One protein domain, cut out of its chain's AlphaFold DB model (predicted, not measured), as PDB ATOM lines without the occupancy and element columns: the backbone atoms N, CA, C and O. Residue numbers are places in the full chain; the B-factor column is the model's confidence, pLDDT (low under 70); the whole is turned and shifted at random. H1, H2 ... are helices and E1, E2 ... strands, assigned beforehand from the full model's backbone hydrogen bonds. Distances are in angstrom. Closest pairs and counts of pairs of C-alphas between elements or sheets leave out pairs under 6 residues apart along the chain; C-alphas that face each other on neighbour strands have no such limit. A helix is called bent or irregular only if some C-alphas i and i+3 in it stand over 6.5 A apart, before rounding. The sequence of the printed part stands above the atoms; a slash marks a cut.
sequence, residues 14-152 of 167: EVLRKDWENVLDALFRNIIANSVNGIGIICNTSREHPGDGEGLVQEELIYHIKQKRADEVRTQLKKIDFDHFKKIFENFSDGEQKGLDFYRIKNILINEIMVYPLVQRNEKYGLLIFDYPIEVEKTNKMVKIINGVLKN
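This is residues 14 to 152 of the 167 residues of an uncharacterized protein of Deltaproteobacteria bacterium (UniProt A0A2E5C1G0). A twisted sheet of five strands forms the middle of three layers, with H2 and H3 crossing one face and H1 running along the other. H4 packs beside H1, opposite ways, without being on the sheet, and residues 93 to 99, of which 93 and 94 belong to H3, stick out. The 139 printed residues hold four named helices and five named strands in the order H1 E1 E2 H2 H3 E3 E4 E5 H4. The antiparallel sheet runs E2 E1 E5 E4 E3, and the class is mixed, helices and strands. The whole is compact, with a radius of gyration of the C-alphas of 14.0 A and spans of 35 by 34 by 30 A.

H1, residues 20 to 32, is on the sheet at a height of 8.8 A, along the strands; its closest C-alphas to E1, residues 38 to 46, are those of Ile 32 and Gly 38, 4.3 A apart. E1 forms a hairpin with edge strand E2, residues 56 to 65, with N 41 and O 64 2.8 A apart; E1 bends by 67 degrees at residue 43 and E2 by 105 degrees at residue 59. H2, residues 67 to 77, and H3, residues 82 to 94, are on the opposite face from H1, at heights of 8.2 A and 8.5 A over the sheet. H2 and H3 are apart. The meander, strands each antiparallel to the one before, is E3, residues 103 to 105, E4, residues 113 to 120, and E5, residues 124 to 131. N 103 and O 115 are 2.9 A apart, N 118 and O 126 2.7 A, and N 127 and O 42, joining E5 to E1, 2.7 A. H4, residues 136 to 151, touches H1 at a shallow tilt of 28 degrees, opposite ways, closest at the C-alphas of Leu 27 and Ile 146, 6.6 A. Every O i to N i+4 pair is within hydrogen-bond range in H1 and H4, against 8 of 9 in H3 and 3 of 7 in H2, which has 4 of 8 O i to N i+3 pairs within range. H2 is irregular, with C-alphas 72 and 75 7.7 A apart.

H1 begins at C-alpha 20, (-21.861, 16.205, -34.341), and spans 16.6 A. E1 measures 20.9 A, E2 19.6 A, H2 13.9 A, H3 18.8 A, E3 6.4 A, E4 22.9 A and E5 23.6 A. H4 spans 22.6 A, ending at C-alpha 151, (-19.581, 25.312, -42.605).

The C-alphas of Gly 51 and Glu 96 are the two farthest apart, 39.6 A. The printed part has no cut and no long link. Its mean pLDDT is 90.5, and no printed residue is under 70.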
ATOM      1  N   GLU A  14     -18.872  14.152 -45.645       90.50
ATOM      2  CA  GLU A  14     -18.083  14.146 -44.416       90.50
ATOM      3  C   GLU A  14     -18.301  15.433 -43.610       90.50
ATOM      4  O   GLU A  14     -18.131  16.552 -44.097       90.50
ATOM      5  N   VAL A  15     -18.649  15.266 -42.335       93.25
ATOM      6  CA  VAL A  15     -18.821  16.355 -41.375       93.25
ATOM      7  C   VAL A  15     -17.551  16.502 -40.546       93.25
ATOM      8  O   VAL A  15     -17.286  15.723 -39.629       93.25
ATOM      9  N   LEU A  16     -16.782  17.548 -40.852       92.19
ATOM     10  CA  LEU A  16     -15.510  17.845 -40.180       92.19
ATOM     11  C   LEU A  16     -15.684  18.415 -38.764       92.19
ATOM     12  O   LEU A  16     -14.793  18.270 -37.928       92.19
ATOM     13  N   ARG A  17     -16.826  19.058 -38.504       92.56
ATOM     14  CA  ARG A  17     -17.162  19.692 -37.225       92.56
ATOM     15  C   ARG A  17     -17.307  18.676 -36.101       92.56
ATOM     16  O   ARG A  17     -18.144  17.795 -36.219       92.56
ATOM     17  N   LYS A  18     -16.597  18.832 -34.989       91.75
ATOM     18  CA  LYS A  18     -16.610  17.871 -33.867       91.75
ATOM     19  C   LYS A  18     -17.934  17.810 -33.104       91.75
ATOM     20  O   LYS A  18     -18.264  16.772 -32.540       91.75
ATOM     21  N   ASP A  19     -18.715  18.884 -33.128       93.12
ATOM     22  CA  ASP A  19     -19.999  18.984 -32.437       93.12
ATOM     23  C   ASP A  19     -21.148  18.326 -33.227       93.12
ATOM     24  O   ASP A  19     -22.155  18.949 -33.571       93.12
ATOM     25  N   TRP A  20     -20.977  17.036 -33.522       95.19
ATOM     26  CA  TRP A  20     -21.861  16.205 -34.341       95.19
ATOM     27  C   TRP A  20     -23.353  16.354 -34.022       95.19
ATOM     28  O   TRP A  20     -24.164  16.571 -34.920       95.19
ATOM     29  N   GLU A  21     -23.727  16.300 -32.748       95.00
ATOM     30  CA  GLU A  21     -25.131  16.371 -32.340       95.00
ATOM     31  C   GLU A  21     -25.707  17.769 -32.586       95.00
ATOM     32  O   GLU A  21     -26.848  17.916 -33.019       95.00
ATOM     33  N   ASN A  22     -24.895  18.818 -32.405       94.38
ATOM     34  CA  ASN A  22     -25.308  20.185 -32.723       94.38
ATOM     35  C   ASN A  22     -25.484  20.378 -34.238       94.38
ATOM     36  O   ASN A  22     -26.361  21.140 -34.660       94.38
ATOM     37  N   VAL A  23     -24.686  19.683 -35.058       96.06
ATOM     38  CA  VAL A  23     -24.863  19.643 -36.515       96.06
ATOM     39  C   VAL A  23     -26.181  18.964 -36.879       96.06
ATOM     40  O   VAL A  23     -26.967  19.557 -37.621       96.06
ATOM     41  N   LEU A  24     -26.460  17.770 -36.345       96.81
ATOM     42  CA  LEU A  24     -27.714  17.052 -36.605       96.81
ATOM     43  C   LEU A  24     -28.935  17.877 -36.184       96.81
ATOM     44  O   LEU A  24     -29.881  18.023 -36.960       96.81
ATOM     45  N   ASP A  25     -28.883  18.507 -35.011       95.50
ATOM     46  CA  ASP A  25     -29.937  19.392 -34.517       95.50
ATOM     47  C   ASP A  25     -30.150  20.614 -35.419       95.50
ATOM     48  O   ASP A  25     -31.284  21.015 -35.707       95.50
ATOM     49  N   ALA A  26     -29.061  21.228 -35.890       96.12
ATOM     50  CA  ALA A  26     -29.135  22.349 -36.814       96.12
ATOM     51  C   ALA A  26     -29.721  21.928 -38.168       96.12
ATOM     52  O   ALA A  26     -30.550  22.655 -38.716       96.12
ATOM     53  N   LEU A  27     -29.343  20.765 -38.697       97.62
ATOM     54  CA  LEU A  27     -29.910  20.223 -39.931       97.62
ATOM     55  C   LEU A  27     -31.394  19.899 -39.765       97.62
ATOM     56  O   LEU A  27     -32.200  20.262 -40.623       97.62
ATOM     57  N   PHE A  28     -31.783  19.304 -38.639       97.38
ATOM     58  CA  PHE A  28     -33.183  19.023 -38.353       97.38
ATOM     59  C   PHE A  28     -34.017  20.310 -38.367       97.38
ATOM     60  O   PHE A  28     -35.014  20.397 -39.086       97.38
ATOM     61  N   ARG A  29     -33.581  21.347 -37.640       96.38
ATOM     62  CA  ARG A  29     -34.299  22.628 -37.580       96.38
ATOM     63  C   ARG A  29     -34.333  23.356 -38.921       96.38
ATOM     64  O   ARG A  29     -35.387  23.843 -39.312       96.38
ATOM     65  N   ASN A  30     -33.204  23.449 -39.623       95.88
ATOM     66  CA  ASN A  30     -33.100  24.285 -40.823       95.88
ATOM     67  C   ASN A  30     -33.634  23.605 -42.089       95.88
ATOM     68  O   ASN A  30     -34.104  24.302 -42.988       95.88
ATOM     69  N   ILE A  31     -33.585  22.271 -42.159       94.62
ATOM     70  CA  ILE A  31     -33.959  21.498 -43.349       94.62
ATOM     71  C   ILE A  31     -35.236  20.696 -43.112       94.62
ATOM     72  O   ILE A  31     -36.220  20.883 -43.823       94.62
ATOM     73  N   ILE A  32     -35.243  19.799 -42.124       96.62
ATOM     74  CA  ILE A  32     -36.329  18.820 -41.954       96.62
ATOM     75  C   ILE A  32     -37.618  19.498 -41.483       96.62
ATOM     76  O   ILE A  32     -38.686  19.326 -42.078       96.62
ATOM     77  N   ALA A  33     -37.531  20.312 -40.433       94.50
ATOM     78  CA  ALA A  33     -38.687  20.996 -39.870       94.50
ATOM     79  C   ALA A  33     -39.300  21.998 -40.867       94.50
ATOM     80  O   ALA A  33     -40.528  22.078 -40.974       94.50
ATOM     81  N   ASN A  34     -38.460  22.679 -41.652       91.25
ATOM     82  CA  ASN A  34     -38.873  23.723 -42.597       91.25
ATOM     83  C   ASN A  34     -39.259  23.199 -43.989       91.25
ATOM     84  O   ASN A  34     -39.918  23.907 -44.748       91.25
ATOM     85  N   SER A  35     -38.883  21.969 -44.345       90.81
ATOM     86  CA  SER A  35     -39.270  21.348 -45.614       90.81
ATOM     87  C   SER A  35     -40.653  20.701 -45.518       90.81
ATOM     88  O   SER A  35     -40.959  19.996 -44.552       90.81
ATOM     89  N   VAL A  36     -41.479  20.888 -46.551       91.19
ATOM     90  CA  VAL A  36     -42.756  20.164 -46.704       91.19
ATOM     91  C   VAL A  36     -42.506  18.661 -46.843       91.19
ATOM     92  O   VAL A  36     -43.186  17.873 -46.198       91.19
ATOM     93  N   ASN A  37     -41.474  18.279 -47.601       93.69
ATOM     94  CA  ASN A  37     -41.063  16.890 -47.812       93.69
ATOM     95  C   ASN A  37     -40.189  16.336 -46.673       93.69
ATOM     96  O   ASN A  37     -39.749  15.198 -46.753       93.69
ATOM     97  N   GLY A  38     -39.844  17.137 -45.659       95.50
ATOM     98  CA  GLY A  38     -38.948  16.717 -44.581       95.50
ATOM     99  C   GLY A  38     -39.617  15.727 -43.632       95.50
ATOM    100  O   GLY A  38     -40.644  16.051 -43.029       95.50
ATOM    101  N   ILE A  39     -39.006  14.551 -43.462       96.56
ATOM    102  CA  ILE A  39     -39.510  13.494 -42.579       96.56
ATOM    103  C   ILE A  39     -38.745  13.474 -41.256       96.56
ATOM    104  O   ILE A  39     -39.352  13.593 -40.193       96.56
ATOM    105  N   GLY A  40     -37.422  13.314 -41.297       97.19
ATOM    106  CA  GLY A  40     -36.636  13.076 -40.089       97.19
ATOM    107  C   GLY A  40     -35.143  12.908 -40.335       97.19
ATOM    108  O   GLY A  40     -34.671  13.013 -41.466       97.19
ATOM    109  N   ILE A  41     -34.422  12.623 -39.255       97.94
ATOM    110  CA  ILE A  41     -33.035  12.163 -39.260       97.94
ATOM    111  C   ILE A  41     -32.977  10.819 -38.534       97.94
ATOM    112  O   ILE A  41     -33.563  10.675 -37.461       97.94
ATOM    113  N   ILE A  42     -32.270   9.852 -39.114       97.12
ATOM    114  CA  ILE A  42     -31.852   8.625 -38.426       97.12
ATOM    115  C   ILE A  42     -30.349   8.715 -38.178       97.12
ATOM    116  O   ILE A  42     -29.605   9.009 -39.112       97.12
ATOM    117  N   CYS A  43     -29.885   8.463 -36.960       97.06
ATOM    118  CA  CYS A  43     -28.457   8.421 -36.643       97.06
ATOM    119  C   CYS A  43     -28.114   7.251 -35.720       97.06
ATOM    120  O   CYS A  43     -28.990   6.660 -35.095       97.06
ATOM    121  N   ASN A  44     -26.828   6.912 -35.648       96.94
ATOM    122  CA  ASN A  44     -26.311   5.882 -34.743       96.94
ATOM    123  C   ASN A  44     -25.653   6.476 -33.492       96.94
ATOM    124  O   ASN A  44     -24.762   5.851 -32.925       96.94
ATOM    125  N   THR A  45     -26.015   7.698 -33.111       95.50
ATOM    126  CA  THR A  45     -25.420   8.394 -31.972       95.50
ATOM    127  C   THR A  45     -26.486   9.008 -31.084       95.50
ATOM    128  O   THR A  45     -27.557   9.388 -31.557       95.50
ATOM    129  N   SER A  46     -26.176   9.128 -29.797       92.81
ATOM    130  CA  SER A  46     -26.975   9.896 -28.849       92.81
ATOM    131  C   SER A  46     -26.073  10.658 -27.890       92.81
ATOM    132  O   SER A  46     -24.965  10.228 -27.565       92.81
ATOM    133  N   ARG A  47     -26.574  11.798 -27.420       91.06
ATOM    134  CA  ARG A  47     -25.988  12.516 -26.287       91.06
ATOM    135  C   ARG A  47     -26.142  11.686 -25.013       91.06
ATOM    136  O   ARG A  47     -27.164  11.018 -24.859       91.06
ATOM    137  N   GLU A  48     -25.184  11.781 -24.099       87.44
ATOM    138  CA  GLU A  48     -25.390  11.324 -22.720       87.44
ATOM    139  C   GLU A  48     -26.147  12.401 -21.931       87.44
ATOM    140  O   GLU A  48     -27.086  12.103 -21.194       87.44
ATOM    141  N   HIS A  49     -25.816  13.674 -22.177       86.69
ATOM    142  CA  HIS A  49     -26.423  14.840 -21.545       86.69
ATOM    143  C   HIS A  49     -26.919  15.862 -22.585       86.69
ATOM    144  O   HIS A  49     -26.299  16.067 -23.633       86.69
ATOM    145  N   PRO A  50     -28.008  16.609 -22.308       79.75
ATOM    146  CA  PRO A  50     -28.562  17.586 -23.253       79.75
ATOM    147  C   PRO A  50     -27.557  18.630 -23.783       79.75
ATOM    148  O   PRO A  50     -27.723  19.137 -24.893       79.75
ATOM    149  N   GLY A  51     -26.497  18.936 -23.025       80.81
ATOM    150  CA  GLY A  51     -25.456  19.904 -23.387       80.81
ATOM    151  C   GLY A  51     -24.385  19.405 -24.363       80.81
ATOM    152  O   GLY A  51     -23.575  20.219 -24.812       80.81
ATOM    153  N   ASP A  52     -24.379  18.115 -24.714       84.56
ATOM    154  CA  ASP A  52     -23.124  17.465 -25.101       84.56
ATOM    155  C   ASP A  52     -22.460  17.889 -26.401       84.56
ATOM    156  O   ASP A  52     -21.256  17.880 -26.438       84.56
ATOM    157  N   GLY A  53     -23.093  18.272 -27.491       82.88
ATOM    158  CA  GLY A  53     -22.395  18.637 -28.733       82.88
ATOM    159  C   GLY A  53     -21.796  17.442 -29.483       82.88
ATOM    160  O   GLY A  53     -22.057  17.312 -30.673       82.88
ATOM    161  N   GLU A  54     -21.091  16.529 -28.818       90.44
ATOM    162  CA  GLU A  54     -20.596  15.271 -29.370       90.44
ATOM    163  C   GLU A  54     -21.186  14.080 -28.594       90.44
ATOM    164  O   GLU A  54     -20.877  13.880 -27.427       90.44
ATOM    165  N   GLY A  55     -22.045  13.293 -29.245       89.19
ATOM    166  CA  GLY A  55     -22.633  12.079 -28.675       89.19
ATOM    167  C   GLY A  55     -21.773  10.829 -28.877       89.19
ATOM    168  O   GLY A  55     -20.796  10.838 -29.642       89.19
ATOM    169  N   LEU A  56     -22.181   9.737 -28.231       92.44
ATOM    170  CA  LEU A  56     -21.574   8.411 -28.353       92.44
ATOM    171  C   LEU A  56     -22.308   7.555 -29.381       92.44
ATOM    172  O   LEU A  56     -23.519   7.688 -29.554       92.44
ATOM    173  N   VAL A  57     -21.566   6.666 -30.046       93.88
ATOM    174  CA  VAL A  57     -22.141   5.660 -30.944       93.88
ATOM    175  C   VAL A  57     -22.939   4.646 -30.127       93.88
ATOM    176  O   VAL A  57     -22.451   4.142 -29.121       93.88
ATOM    177  N   GLN A  58     -24.149   4.352 -30.588       91.31
ATOM    178  CA  GLN A  58     -25.088   3.429 -29.962       91.31
ATOM    179  C   GLN A  58     -25.221   2.142 -30.783       91.31
ATOM    180  O   GLN A  58     -24.968   2.129 -31.993       91.31
ATOM    181  N   GLU A  59     -25.656   1.067 -30.123       87.44
ATOM    182  CA  GLU A  59     -26.041  -0.189 -30.786       87.44
ATOM    183  C   GLU A  59     -27.385  -0.050 -31.519       87.44
ATOM    184  O   GLU A  59     -27.598  -0.658 -32.568       87.44
ATOM    185  N   GLU A  60     -28.274   0.804 -31.004       90.94
ATOM    186  CA  GLU A  60     -29.576   1.094 -31.601       90.94
ATOM    187  C   GLU A  60     -29.566   2.398 -32.408       90.94
ATOM    188  O   GLU A  60     -28.858   3.361 -32.098       90.94
ATOM    189  N   LEU A  61     -30.397   2.450 -33.451       95.75
ATOM    190  CA  LEU A  61     -30.605   3.673 -34.222       95.75
ATOM    191  C   LEU A  61     -31.550   4.628 -33.492       95.75
ATOM    192  O   LEU A  61     -32.617   4.246 -33.006       95.75
ATOM    193  N   ILE A  62     -31.196   5.907 -33.513       95.12
ATOM    194  CA  ILE A  62     -32.026   6.995 -33.014       95.12
ATOM    195  C   ILE A  62     -32.815   7.590 -34.180       95.12
ATOM    196  O   ILE A  62     -32.252   7.967 -35.207       95.12
ATOM    197  N   TYR A  63     -34.135   7.697 -34.012       95.44
ATOM    198  CA  TYR A  63     -35.058   8.206 -35.029       95.44
ATOM    199  C   TYR A  63     -35.638   9.550 -34.585       95.44
ATOM    200  O   TYR A  63     -36.642   9.611 -33.867       95.44
ATOM    201  N   HIS A  64     -35.051  10.644 -35.060       95.56
ATOM    202  CA  HIS A  64     -35.583  11.984 -34.853       95.56
ATOM    203  C   HIS A  64     -36.561  12.322 -35.984       95.56
ATOM    204  O   HIS A  64     -36.177  12.808 -37.046       95.56
ATOM    205  N   ILE A  65     -37.849  12.041 -35.773       96.06
ATOM    206  CA  ILE A  65     -38.908  12.252 -36.772       96.06
ATOM    207  C   ILE A  65     -39.656  13.554 -36.476       96.06
ATOM    208  O   ILE A  65     -39.988  13.847 -35.327       96.06
ATOM    209  N   LYS A  66     -39.978  14.321 -37.522       94.75
ATOM    210  CA  LYS A  66     -40.850  15.498 -37.445       94.75
ATOM    211  C   LYS A  66     -42.180  15.114 -36.802       94.75
ATOM    212  O   LYS A  66     -42.900  14.275 -37.335       94.75
ATOM    213  N   GLN A  67     -42.537  15.765 -35.694       92.00
ATOM    214  CA  GLN A  67     -43.681  15.375 -34.857       92.00
ATOM    215  C   GLN A  67     -44.984  15.186 -35.648       92.00
ATOM    216  O   GLN A  67     -45.660  14.180 -35.482       92.00
ATOM    217  N   LYS A  68     -45.288  16.096 -36.584       91.38
ATOM    218  CA  LYS A  68     -46.488  16.026 -37.440       91.38
ATOM    219  C   LYS A  68     -46.550  14.793 -38.354       91.38
ATOM    220  O   LYS A  68     -47.613  14.499 -38.879       91.38
ATOM    221  N   ARG A  69     -45.420  14.123 -38.591       90.19
ATOM    222  CA  ARG A  69     -45.299  12.918 -39.426       90.19
ATOM    223  C   ARG A  69     -45.086  11.652 -38.598       90.19
ATOM    224  O   ARG A  69     -45.102  10.566 -39.165       90.19
ATOM    225  N   ALA A  70     -44.859  11.768 -37.287       90.31
ATOM    226  CA  ALA A  70     -44.395  10.657 -36.459       90.31
ATOM    227  C   ALA A  70     -45.340   9.448 -36.515       90.31
ATOM    228  O   ALA A  70     -44.872   8.337 -36.751       90.31
ATOM    229  N   ASP A  71     -46.647   9.664 -36.381       89.88
ATOM    230  CA  ASP A  71     -47.633   8.575 -36.369       89.88
ATOM    231  C   ASP A  71     -47.777   7.888 -37.736       89.88
ATOM    232  O   ASP A  71     -48.057   6.694 -37.811       89.88
ATOM    233  N   GLU A  72     -47.535   8.623 -38.822       89.38
ATOM    234  CA  GLU A  72     -47.660   8.123 -40.193       89.38
ATOM    235  C   GLU A  72     -46.485   7.223 -40.593       89.38
ATOM    236  O   GLU A  72     -46.692   6.209 -41.262       89.38
ATOM    237  N   VAL A  73     -45.257   7.605 -40.216       92.12
ATOM    238  CA  VAL A  73     -44.029   7.050 -40.819       92.12
ATOM    239  C   VAL A  73     -43.151   6.253 -39.855       92.12
ATOM    240  O   VAL A  73     -42.276   5.514 -40.306       92.12
ATOM    241  N   ARG A  74     -43.321   6.396 -38.531       91.75
ATOM    242  CA  ARG A  74     -42.382   5.836 -37.538       91.75
ATOM    243  C   ARG A  74     -42.256   4.321 -37.642       91.75
ATOM    244  O   ARG A  74     -41.141   3.808 -37.629       91.75
ATOM    245  N   THR A  75     -43.369   3.605 -37.763       90.69
ATOM    246  CA  THR A  75     -43.365   2.135 -37.843       90.69
ATOM    247  C   THR A  75     -42.666   1.642 -39.106       90.69
ATOM    248  O   THR A  75     -41.919   0.671 -39.075       90.69
ATOM    249  N   GLN A  76     -42.869   2.326 -40.227       91.19
ATOM    250  CA  GLN A  76     -42.306   1.962 -41.518       91.19
ATOM    251  C   GLN A  76     -40.822   2.337 -41.604       91.19
ATOM    252  O   GLN A  76     -40.040   1.558 -42.140       91.19
ATOM    253  N   LEU A  77     -40.405   3.472 -41.027       91.69
ATOM    254  CA  LEU A  77     -38.987   3.839 -40.938       91.69
ATOM    255  C   LEU A  77     -38.179   2.860 -40.084       91.69
ATOM    256  O   LEU A  77     -37.011   2.644 -40.385       91.69
ATOM    257  N   LYS A  78     -38.790   2.210 -39.086       90.06
ATOM    258  CA  LYS A  78     -38.137   1.142 -38.309       90.06
ATOM    259  C   LYS A  78     -37.794  -0.111 -39.126       90.06
ATOM    260  O   LYS A  78     -37.047  -0.946 -38.637       90.06
ATOM    261  N   LYS A  79     -38.281  -0.240 -40.368       89.06
ATOM    262  CA  LYS A  79     -37.777  -1.256 -41.313       89.06
ATOM    263  C   LYS A  79     -36.323  -0.998 -41.718       89.06
ATOM    264  O   LYS A  79     -35.657  -1.913 -42.186       89.06
ATOM    265  N   ILE A  80     -35.845   0.239 -41.571       90.31
ATOM    266  CA  ILE A  80     -34.423   0.562 -41.644       90.31
ATOM    267  C   ILE A  80     -33.831   0.221 -40.276       90.31
ATOM    268  O   ILE A  80     -33.770   1.079 -39.395       90.31
ATOM    269  N   ASP A  81     -33.458  -1.041 -40.094       90.38
ATOM    270  CA  ASP A  81     -32.622  -1.474 -38.974       90.38
ATOM    271  C   ASP A  81     -31.152  -1.062 -39.194       90.38
ATOM    272  O   ASP A  81     -30.806  -0.419 -40.191       90.38
ATOM    273  N   PHE A  82     -30.277  -1.416 -38.253       90.88
ATOM    274  CA  PHE A  82     -28.864  -1.049 -38.308       90.88
ATOM    275  C   PHE A  82     -28.143  -1.601 -39.550       90.88
ATOM    276  O   PHE A  82     -27.353  -0.883 -40.170       90.88
ATOM    277  N   ASP A  83     -28.447  -2.832 -39.965       91.12
ATOM    278  CA  ASP A  83     -27.827  -3.461 -41.134       91.12
ATOM    279  C   ASP A  83     -28.257  -2.765 -42.425       91.12
ATOM    280  O   ASP A  83     -27.426  -2.427 -43.274       91.12
ATOM    281  N   HIS A  84     -29.557  -2.503 -42.576       91.00
ATOM    282  CA  HIS A  84     -30.084  -1.730 -43.696       91.00
ATOM    283  C   HIS A  84     -29.507  -0.316 -43.704       91.00
ATOM    284  O   HIS A  84     -29.111   0.181 -44.759       91.00
ATOM    285  N   PHE A  85     -29.408   0.315 -42.535       92.44
ATOM    286  CA  PHE A  85     -28.817   1.635 -42.378       92.44
ATOM    287  C   PHE A  85     -27.367   1.662 -42.861       92.44
ATOM    288  O   PHE A  85     -27.038   2.499 -43.696       92.44
ATOM    289  N   LYS A  86     -26.512   0.720 -42.441       89.94
ATOM    290  CA  LYS A  86     -25.120   0.629 -42.917       89.94
ATOM    291  C   LYS A  86     -25.028   0.373 -44.419       89.94
ATOM    292  O   LYS A  86     -24.275   1.074 -45.099       89.94
ATOM    293  N   LYS A  87     -25.850  -0.536 -44.953       88.38
ATOM    294  CA  LYS A  87     -25.904  -0.830 -46.395       88.38
ATOM    295  C   LYS A  87     -26.227   0.401 -47.240       88.38
ATOM    296  O   LYS A  87     -25.741   0.498 -48.362       88.38
ATOM    297  N   ILE A  88     -26.998   1.364 -46.729       88.94
ATOM    298  CA  ILE A  88     -27.251   2.629 -47.443       88.94
ATOM    299  C   ILE A  88     -25.937   3.387 -47.692       88.94
ATOM    300  O   ILE A  88     -25.716   3.862 -48.805       88.94
ATOM    301  N   PHE A  89     -25.036   3.458 -46.708       88.00
ATOM    302  CA  PHE A  89     -23.737   4.137 -46.852       88.00
ATOM    303  C   PHE A  89     -22.739   3.350 -47.716       88.00
ATOM    304  O   PHE A  89     -21.911   3.944 -48.414       88.00
ATOM    305  N   GLU A  90     -22.814   2.021 -47.699       83.62
ATOM    306  CA  GLU A  90     -22.019   1.160 -48.584       83.62
ATOM    307  C   GLU A  90     -22.458   1.327 -50.043       83.62
ATOM    308  O   GLU A  90     -21.647   1.669 -50.904       83.62
ATOM    309  N   ASN A  91     -23.765   1.217 -50.303       80.81
ATOM    310  CA  ASN A  91     -24.358   1.424 -51.626       80.81
ATOM    311  C   ASN A  91     -24.128   2.845 -52.150       80.81
ATOM    312  O   ASN A  91     -24.007   3.047 -53.355       80.81
ATOM    313  N   PHE A  92     -24.048   3.838 -51.266       74.31
ATOM    314  CA  PHE A  92     -23.651   5.190 -51.641       74.31
ATOM    315  C   PHE A  92     -22.223   5.225 -52.207       74.31
ATOM    316  O   PHE A  92     -21.945   5.904 -53.195       74.31
ATOM    317  N   SER A  93     -21.298   4.510 -51.564       70.69
ATOM    318  CA  SER A  93     -19.875   4.569 -51.909       70.69
ATOM    319  C   SER A  93     -19.573   3.861 -53.232       70.69
ATOM    320  O   SER A  93     -18.720   4.333 -53.991       70.69
ATOM    321  N   ASP A  94     -20.289   2.771 -53.524       72.56
ATOM    322  CA  ASP A  94     -19.939   1.835 -54.601       72.56
ATOM    323  C   ASP A  94     -21.104   1.452 -55.540       72.56
ATOM    324  O   ASP A  94     -20.913   0.652 -56.453       72.56
ATOM    325  N   GLY A  95     -22.302   2.015 -55.354       71.31
ATOM    326  CA  GLY A  95     -23.503   1.665 -56.126       71.31
ATOM    327  C   GLY A  95     -23.821   2.583 -57.313       71.31
ATOM    328  O   GLY A  95     -23.102   3.527 -57.631       71.31
ATOM    329  N   GLU A  96     -24.962   2.326 -57.960       73.56
ATOM    330  CA  GLU A  96     -25.410   3.033 -59.179       73.56
ATOM    331  C   GLU A  96     -25.692   4.527 -58.977       73.56
ATOM    332  O   GLU A  96     -25.628   5.311 -59.918       73.56
ATOM    333  N   GLN A  97     -26.010   4.929 -57.745       72.00
ATOM    334  CA  GLN A  97     -26.311   6.318 -57.389       72.00
ATOM    335  C   GLN A  97     -25.066   7.085 -56.908       72.00
ATOM    336  O   GLN A  97     -25.186   8.204 -56.417       72.00
ATOM    337  N   LYS A  98     -23.867   6.500 -57.050       72.12
ATOM    338  CA  LYS A  98     -22.597   7.096 -56.624       72.12
ATOM    339  C   LYS A  98     -22.388   8.485 -57.230       72.12
ATOM    340  O   LYS A  98     -22.469   8.676 -58.439       72.12
ATOM    341  N   GLY A  99     -22.032   9.440 -56.371       71.12
ATOM    342  CA  GLY A  99     -21.762  10.827 -56.767       71.12
ATOM    343  C   GLY A  99     -22.999  11.722 -56.818       71.12
ATOM    344  O   GLY A  99     -22.855  12.913 -57.077       71.12
ATOM    345  N   LEU A 100     -24.191  11.190 -56.532       81.62
ATOM    346  CA  LEU A 100     -25.362  12.016 -56.253       81.62
ATOM    347  C   LEU A 100     -25.303  12.561 -54.822       81.62
ATOM    348  O   LEU A 100     -24.738  11.934 -53.926       81.62
ATOM    349  N   ASP A 101     -25.935  13.716 -54.604       85.81
ATOM    350  CA  ASP A 101     -26.155  14.268 -53.263       85.81
ATOM    351  C   ASP A 101     -27.238  13.483 -52.509       85.81
ATOM    352  O   ASP A 101     -27.087  13.163 -51.331       85.81
ATOM    353  N   PHE A 102     -28.324  13.158 -53.216       89.44
ATOM    354  CA  PHE A 102     -29.518  12.510 -52.686       89.44
ATOM    355  C   PHE A 102     -29.782  11.159 -53.349       89.44
ATOM    356  O   PHE A 102     -29.590  11.000 -54.553       89.44
ATOM    357  N   TYR A 103     -30.298  10.214 -52.560       87.00
ATOM    358  CA  TYR A 103     -30.479   8.817 -52.957       87.00
ATOM    359  C   TYR A 103     -31.934   8.432 -52.830       87.00
ATOM    360  O   TYR A 103     -32.556   8.650 -51.793       87.00
ATOM    361  N   ARG A 104     -32.473   7.817 -53.874       90.12
ATOM    362  CA  ARG A 104     -33.827   7.275 -53.871       90.12
ATOM    363  C   ARG A 104     -33.803   5.869 -53.289       90.12
ATOM    364  O   ARG A 104     -33.100   4.997 -53.805       90.12
ATOM    365  N   ILE A 105     -34.604   5.643 -52.253       88.62
ATOM    366  CA  ILE A 105     -34.826   4.327 -51.656       88.62
ATOM    367  C   ILE A 105     -36.302   3.974 -51.808       88.62
ATOM    368  O   ILE A 105     -37.196   4.734 -51.429       88.62
ATOM    369  N   LYS A 106     -36.550   2.794 -52.371       87.69
ATOM    370  CA  LYS A 106     -37.896   2.262 -52.587       87.69
ATOM    371  C   LYS A 106     -38.308   1.348 -51.437       87.69
ATOM    372  O   LYS A 106     -37.459   0.821 -50.728       87.69
ATOM    373  N   ASN A 107     -39.612   1.122 -51.297       81.75
ATOM    374  CA  ASN A 107     -40.198   0.101 -50.416       81.75
ATOM    375  C   ASN A 107     -39.976   0.292 -48.899       81.75
ATOM    376  O   ASN A 107     -40.157  -0.658 -48.136       81.75
ATOM    377  N   ILE A 108     -39.628   1.500 -48.437       81.56
ATOM    378  CA  ILE A 108     -39.585   1.819 -46.997       81.56
ATOM    379  C   ILE A 108     -40.966   2.271 -46.515       81.56
ATOM    380  O   ILE A 108     -41.601   1.577 -45.714       81.56
ATOM    381  N   LEU A 109     -41.451   3.402 -47.037       80.19
ATOM    382  CA  LEU A 109     -42.808   3.897 -46.798       80.19
ATOM    383  C   LEU A 109     -43.753   3.424 -47.917       80.19
ATOM    384  O   LEU A 109     -43.340   2.733 -48.848       80.19
ATOM    385  N   ILE A 110     -45.036   3.790 -47.806       73.75
ATOM    386  CA  ILE A 110     -46.022   3.607 -48.889       73.75
ATOM    387  C   ILE A 110     -45.536   4.325 -50.157       73.75
ATOM    388  O   ILE A 110     -45.616   3.777 -51.252       73.75
ATOM    389  N   ASN A 111     -44.978   5.523 -49.972       75.94
ATOM    390  CA  ASN A 111     -44.240   6.247 -50.996       75.94
ATOM    391  C   ASN A 111     -42.738   5.963 -50.864       75.94
ATOM    392  O   ASN A 111     -42.237   5.542 -49.822       75.94
ATOM    393  N   GLU A 112     -41.989   6.195 -51.929       90.44
ATOM    394  CA  GLU A 112     -40.535   6.100 -51.865       90.44
ATOM    395  C   GLU A 112     -39.955   7.274 -51.065       90.44
ATOM    396  O   GLU A 112     -40.577   8.331 -50.930       90.44
ATOM    397  N   ILE A 113     -38.742   7.094 -50.552       93.06
ATOM    398  CA  ILE A 113     -38.031   8.141 -49.822       93.06
ATOM    399  C   ILE A 113     -36.800   8.584 -50.593       93.06
ATOM    400  O   ILE A 113     -36.223   7.843 -51.395       93.06
ATOM    401  N   MET A 114     -36.380   9.804 -50.305       93.69
ATOM    402  CA  MET A 114     -35.101  10.344 -50.714       93.69
ATOM    403  C   MET A 114     -34.253  10.606 -49.472       93.69
ATOM    404  O   MET A 114     -34.760  11.130 -48.480       93.69
ATOM    405  N   VAL A 115     -32.974  10.239 -49.512       93.56
ATOM    406  CA  VAL A 115     -32.080  10.343 -48.356       93.56
ATOM    407  C   VAL A 115     -30.778  11.068 -48.671       93.56
ATOM    408  O   VAL A 115     -30.298  11.016 -49.802       93.56
ATOM    409  N   TYR A 116     -30.209  11.726 -47.662       94.06
ATOM    410  CA  TYR A 116     -28.909  12.400 -47.725       94.06
ATOM    411  C   TYR A 116     -28.017  11.889 -46.578       94.06
ATOM    412  O   TYR A 116     -28.285  12.217 -45.415       94.06
ATOM    413  N   PRO A 117     -27.019  11.034 -46.869       93.31
ATOM    414  CA  PRO A 117     -26.174  10.414 -45.852       93.31
ATOM    415  C   PRO A 117     -25.001  11.306 -45.444       93.31
ATOM    416  O   PRO A 117     -24.281  11.829 -46.285       93.31
ATOM    417  N   LEU A 118     -24.766  11.410 -44.144       94.69
ATOM    418  CA  LEU A 118     -23.682  12.145 -43.501       94.69
ATOM    419  C   LEU A 118     -22.805  11.187 -42.709       94.69
ATOM    420  O   LEU A 118     -23.322  10.283 -42.048       94.69
ATOM    421  N   VAL A 119     -21.495  11.420 -42.715       93.69
ATOM    422  CA  VAL A 119     -20.539  10.623 -41.937       93.69
ATOM    423  C   VAL A 119     -19.569  11.534 -41.202       93.69
ATOM    424  O   VAL A 119     -19.152  12.559 -41.729       93.69
ATOM    425  N   GLN A 120     -19.160  11.147 -40.001       93.19
ATOM    426  CA  GLN A 120     -18.041  11.761 -39.300       93.19
ATOM    427  C   GLN A 120     -17.065  10.687 -38.825       93.19
ATOM    428  O   GLN A 120     -17.456   9.715 -38.173       93.19
ATOM    429  N   ARG A 121     -15.777  10.878 -39.155       87.12
ATOM    430  CA  ARG A 121     -14.648  10.022 -38.739       87.12
ATOM    431  C   ARG A 121     -14.848   8.517 -39.004       87.12
ATOM    432  O   ARG A 121     -14.213   7.696 -38.359       87.12
ATOM    433  N   ASN A 122     -15.691   8.150 -39.972       83.50
ATOM    434  CA  ASN A 122     -16.063   6.764 -40.303       83.50
ATOM    435  C   ASN A 122     -16.743   5.958 -39.176       83.50
ATOM    436  O   ASN A 122     -16.813   4.736 -39.268       83.50
ATOM    437  N   GLU A 123     -17.264   6.611 -38.138       89.56
ATOM    438  CA  GLU A 123     -17.897   5.931 -36.993       89.56
ATOM    439  C   GLU A 123     -19.309   6.445 -36.721       89.56
ATOM    440  O   GLU A 123     -20.197   5.678 -36.337       89.56
ATOM    441  N   LYS A 124     -19.533   7.734 -36.984       94.44
ATOM    442  CA  LYS A 124     -20.815   8.405 -36.787       94.44
ATOM    443  C   LYS A 124     -21.493   8.625 -38.120       94.44
ATOM    444  O   LYS A 124     -20.858   9.036 -39.089       94.44
ATOM    445  N   TYR A 125     -22.778   8.331 -38.152       95.31
ATOM    446  CA  TYR A 125     -23.578   8.252 -39.356       95.31
ATOM    447  C   TYR A 125     -24.917   8.924 -39.092       95.31
ATOM    448  O   TYR A 125     -25.568   8.674 -38.077       95.31
ATOM    449  N   GLY A 126     -25.333   9.772 -40.023       96.38
ATOM    450  CA  GLY A 126     -26.626  10.442 -40.003       96.38
ATOM    451  C   GLY A 126     -27.282  10.326 -41.367       96.38
ATOM    452  O   GLY A 126     -26.612  10.406 -42.389       96.38
ATOM    453  N   LEU A 127     -28.590  10.134 -41.405       96.25
ATOM    454  CA  LEU A 127     -29.354  10.003 -42.633       96.25
ATOM    455  C   LEU A 127     -30.534  10.959 -42.574       96.25
ATOM    456  O   LEU A 127     -31.461  10.750 -41.796       96.25
ATOM    457  N   LEU A 128     -30.495  12.017 -43.381       97.25
ATOM    458  CA  LEU A 128     -31.630  12.925 -43.530       97.25
ATOM    459  C   LEU A 128     -32.627  12.274 -44.481       97.25
ATOM    460  O   LEU A 128     -32.225  11.770 -45.527       97.25
ATOM    461  N   ILE A 129     -33.910  12.300 -44.129       96.56
ATOM    462  CA  ILE A 129     -34.960  11.561 -44.834       96.56
ATOM    463  C   ILE A 129     -36.064  12.506 -45.288       96.56
ATOM    464  O   ILE A 129     -36.556  13.338 -44.516       96.56
ATOM    465  N   PHE A 130     -36.478  12.327 -46.538       95.88
ATOM    466  CA  PHE A 130     -37.508  13.114 -47.195       95.88
ATOM    467  C   PHE A 130     -38.455  12.238 -48.014       95.88
ATOM    468  O   PHE A 130     -38.064  11.169 -48.481       95.88
ATOM    469  N   ASP A 131     -39.680  12.707 -48.243       94.38
ATOM    470  CA  ASP A 131     -40.566  12.083 -49.227       94.38
ATOM    471  C   ASP A 131     -40.015  12.290 -50.642       94.38
ATOM    472  O   ASP A 131     -39.580  13.391 -50.994       94.38
ATOM    473  N   TYR A 132     -40.090  11.252 -51.473       92.50
ATOM    474  CA  TYR A 132     -39.873  11.357 -52.913       92.50
ATOM    475  C   TYR A 132     -41.225  11.493 -53.648       92.50
ATOM    476  O   TYR A 132     -42.185  10.819 -53.265       92.50
ATOM    477  N   PRO A 133     -41.327  12.295 -54.729       92.06
ATOM    478  CA  PRO A 133     -40.277  13.108 -55.348       92.06
ATOM    479  C   PRO A 133     -40.110  14.498 -54.719       92.06
ATOM    480  O   PRO A 133     -41.033  15.062 -54.133       92.06
ATOM    481  N   ILE A 134     -38.929  15.087 -54.929       90.69
ATOM    482  CA  ILE A 134     -38.657  16.506 -54.669       90.69
ATOM    483  C   ILE A 134     -38.161  17.146 -55.966       90.69
ATOM    484  O   ILE A 134     -37.312  16.589 -56.658       90.69
ATOM    485  N   GLU A 135     -38.679  18.328 -56.290       91.38
ATOM    486  CA  GLU A 135     -38.231  19.110 -57.445       91.38
ATOM    487  C   GLU A 135     -36.730  19.445 -57.360       91.38
ATOM    488  O   GLU A 135     -36.201  19.764 -56.291       91.38
ATOM    489  N   VAL A 136     -36.046  19.447 -58.508       88.94
ATOM    490  CA  VAL A 136     -34.599  19.721 -58.604       88.94
ATOM    491  C   VAL A 136     -34.231  21.081 -57.996       88.94
ATOM    492  O   VAL A 136     -33.255  21.202 -57.262       88.94
ATOM    493  N   GLU A 137     -35.042  22.116 -58.207       91.62
ATOM    494  CA  GLU A 137     -34.794  23.431 -57.602       91.62
ATOM    495  C   GLU A 137     -34.838  23.401 -56.069       91.62
ATOM    496  O   GLU A 137     -34.059  24.088 -55.401       91.62
ATOM    497  N   LYS A 138     -35.741  22.596 -55.498       92.75
ATOM    498  CA  LYS A 138     -35.875  22.426 -54.047       92.75
ATOM    499  C   LYS A 138     -34.704  21.625 -53.486       92.75
ATOM    500  O   LYS A 138     -34.146  22.040 -52.474       92.75
ATOM    501  N   THR A 139     -34.275  20.555 -54.157       92.44
ATOM    502  CA  THR A 139     -33.085  19.791 -53.737       92.44
ATOM    503  C   THR A 139     -31.820  20.648 -53.781       92.44
ATOM    504  O   THR A 139     -31.095  20.697 -52.791       92.44
ATOM    505  N   ASN A 140     -31.623  21.458 -54.826       91.88
ATOM    506  CA  ASN A 140     -30.511  22.414 -54.905       91.88
ATOM    507  C   ASN A 140     -30.517  23.436 -53.754       91.88
ATOM    508  O   ASN A 140     -29.466  23.779 -53.206       91.88
ATOM    509  N   LYS A 141     -31.697  23.937 -53.360       94.06
ATOM    510  CA  LYS A 141     -31.838  24.815 -52.184       94.06
ATOM    511  C   LYS A 141     -31.485  24.079 -50.888       94.06
ATOM    512  O   LYS A 141     -30.783  24.648 -50.056       94.06
ATOM    513  N   MET A 142     -31.915  22.825 -50.736       94.94
ATOM    514  CA  MET A 142     -31.569  21.999 -49.574       94.94
ATOM    515  C   MET A 142     -30.059  21.780 -49.473       94.94
ATOM    516  O   MET A 142     -29.504  22.044 -48.411       94.94
ATOM    517  N   VAL A 143     -29.377  21.406 -50.565       93.81
ATOM    518  CA  VAL A 143     -27.909  21.233 -50.584       93.81
ATOM    519  C   VAL A 143     -27.193  22.511 -50.146       93.81
ATOM    520  O   VAL A 143     -26.273  22.459 -49.334       93.81
ATOM    521  N   LYS A 144     -27.637  23.687 -50.616       94.31
ATOM    522  CA  LYS A 144     -27.058  24.974 -50.190       94.31
ATOM    523  C   LYS A 144     -27.193  25.205 -48.685       94.31
ATOM    524  O   LYS A 144     -26.230  25.634 -48.056       94.31
ATOM    525  N   ILE A 145     -28.362  24.921 -48.111       95.31
ATOM    526  CA  ILE A 145     -28.597  25.098 -46.673       95.31
ATOM    527  C   ILE A 145     -27.799  24.064 -45.865       95.31
ATOM    528  O   ILE A 145     -27.165  24.445 -44.884       95.31
ATOM    529  N   ILE A 146     -27.763  22.794 -46.296       95.12
ATOM    530  CA  ILE A 146     -26.947  21.738 -45.671       95.12
ATOM    531  C   ILE A 146     -25.486  22.190 -45.631       95.12
ATOM    532  O   ILE A 146     -24.912  22.308 -44.553       95.12
ATOM    533  N   ASN A 147     -24.919  22.563 -46.778       93.44
ATOM    534  CA  ASN A 147     -23.540  23.043 -46.872       93.44
ATOM    535  C   ASN A 147     -23.277  24.291 -46.020       93.44
ATOM    536  O   ASN A 147     -22.178  24.445 -45.491       93.44
ATOM    537  N   GLY A 148     -24.266  25.175 -45.868       94.31
ATOM    538  CA  GLY A 148     -24.191  26.300 -44.937       94.31
ATOM    539  C   GLY A 148     -24.059  25.835 -43.486       94.31
ATOM    540  O   GLY A 148     -23.141  26.255 -42.789       94.31
ATOM    541  N   VAL A 149     -24.914  24.906 -43.045       94.81
ATOM    542  CA  VAL A 149     -24.865  24.339 -41.685       94.81
ATOM    543  C   VAL A 149     -23.539  23.626 -41.416       94.81
ATOM    544  O   VAL A 149     -22.952  23.814 -40.348       94.81
ATOM    545  N   LEU A 150     -23.035  22.851 -42.380       93.19
ATOM    546  CA  LEU A 150     -21.769  22.124 -42.240       93.19
ATOM    547  C   LEU A 150     -20.549  23.056 -42.130       93.19
ATOM    548  O   LEU A 150     -19.544  22.664 -41.544       93.19
ATOM    549  N   LYS A 151     -20.642  24.287 -42.652       92.62
ATOM    550  CA  LYS A 151     -19.581  25.312 -42.605       92.62
ATOM    551  C   LYS A 151     -19.694  26.283 -41.428       92.62
ATOM    552  O   LYS A 151     -18.787  27.089 -41.232       92.62
ATOM    553  N   ASN A 152     -20.788  26.242 -40.671       91.69
ATOM    554  CA  ASN A 152     -20.932  27.070 -39.476       91.69
ATOM    555  C   ASN A 152     -19.852  26.720 -38.438       91.69
ATOM    556  O   ASN A 152     -19.400  25.574 -38.396       91.69
TER     557      ASN A 152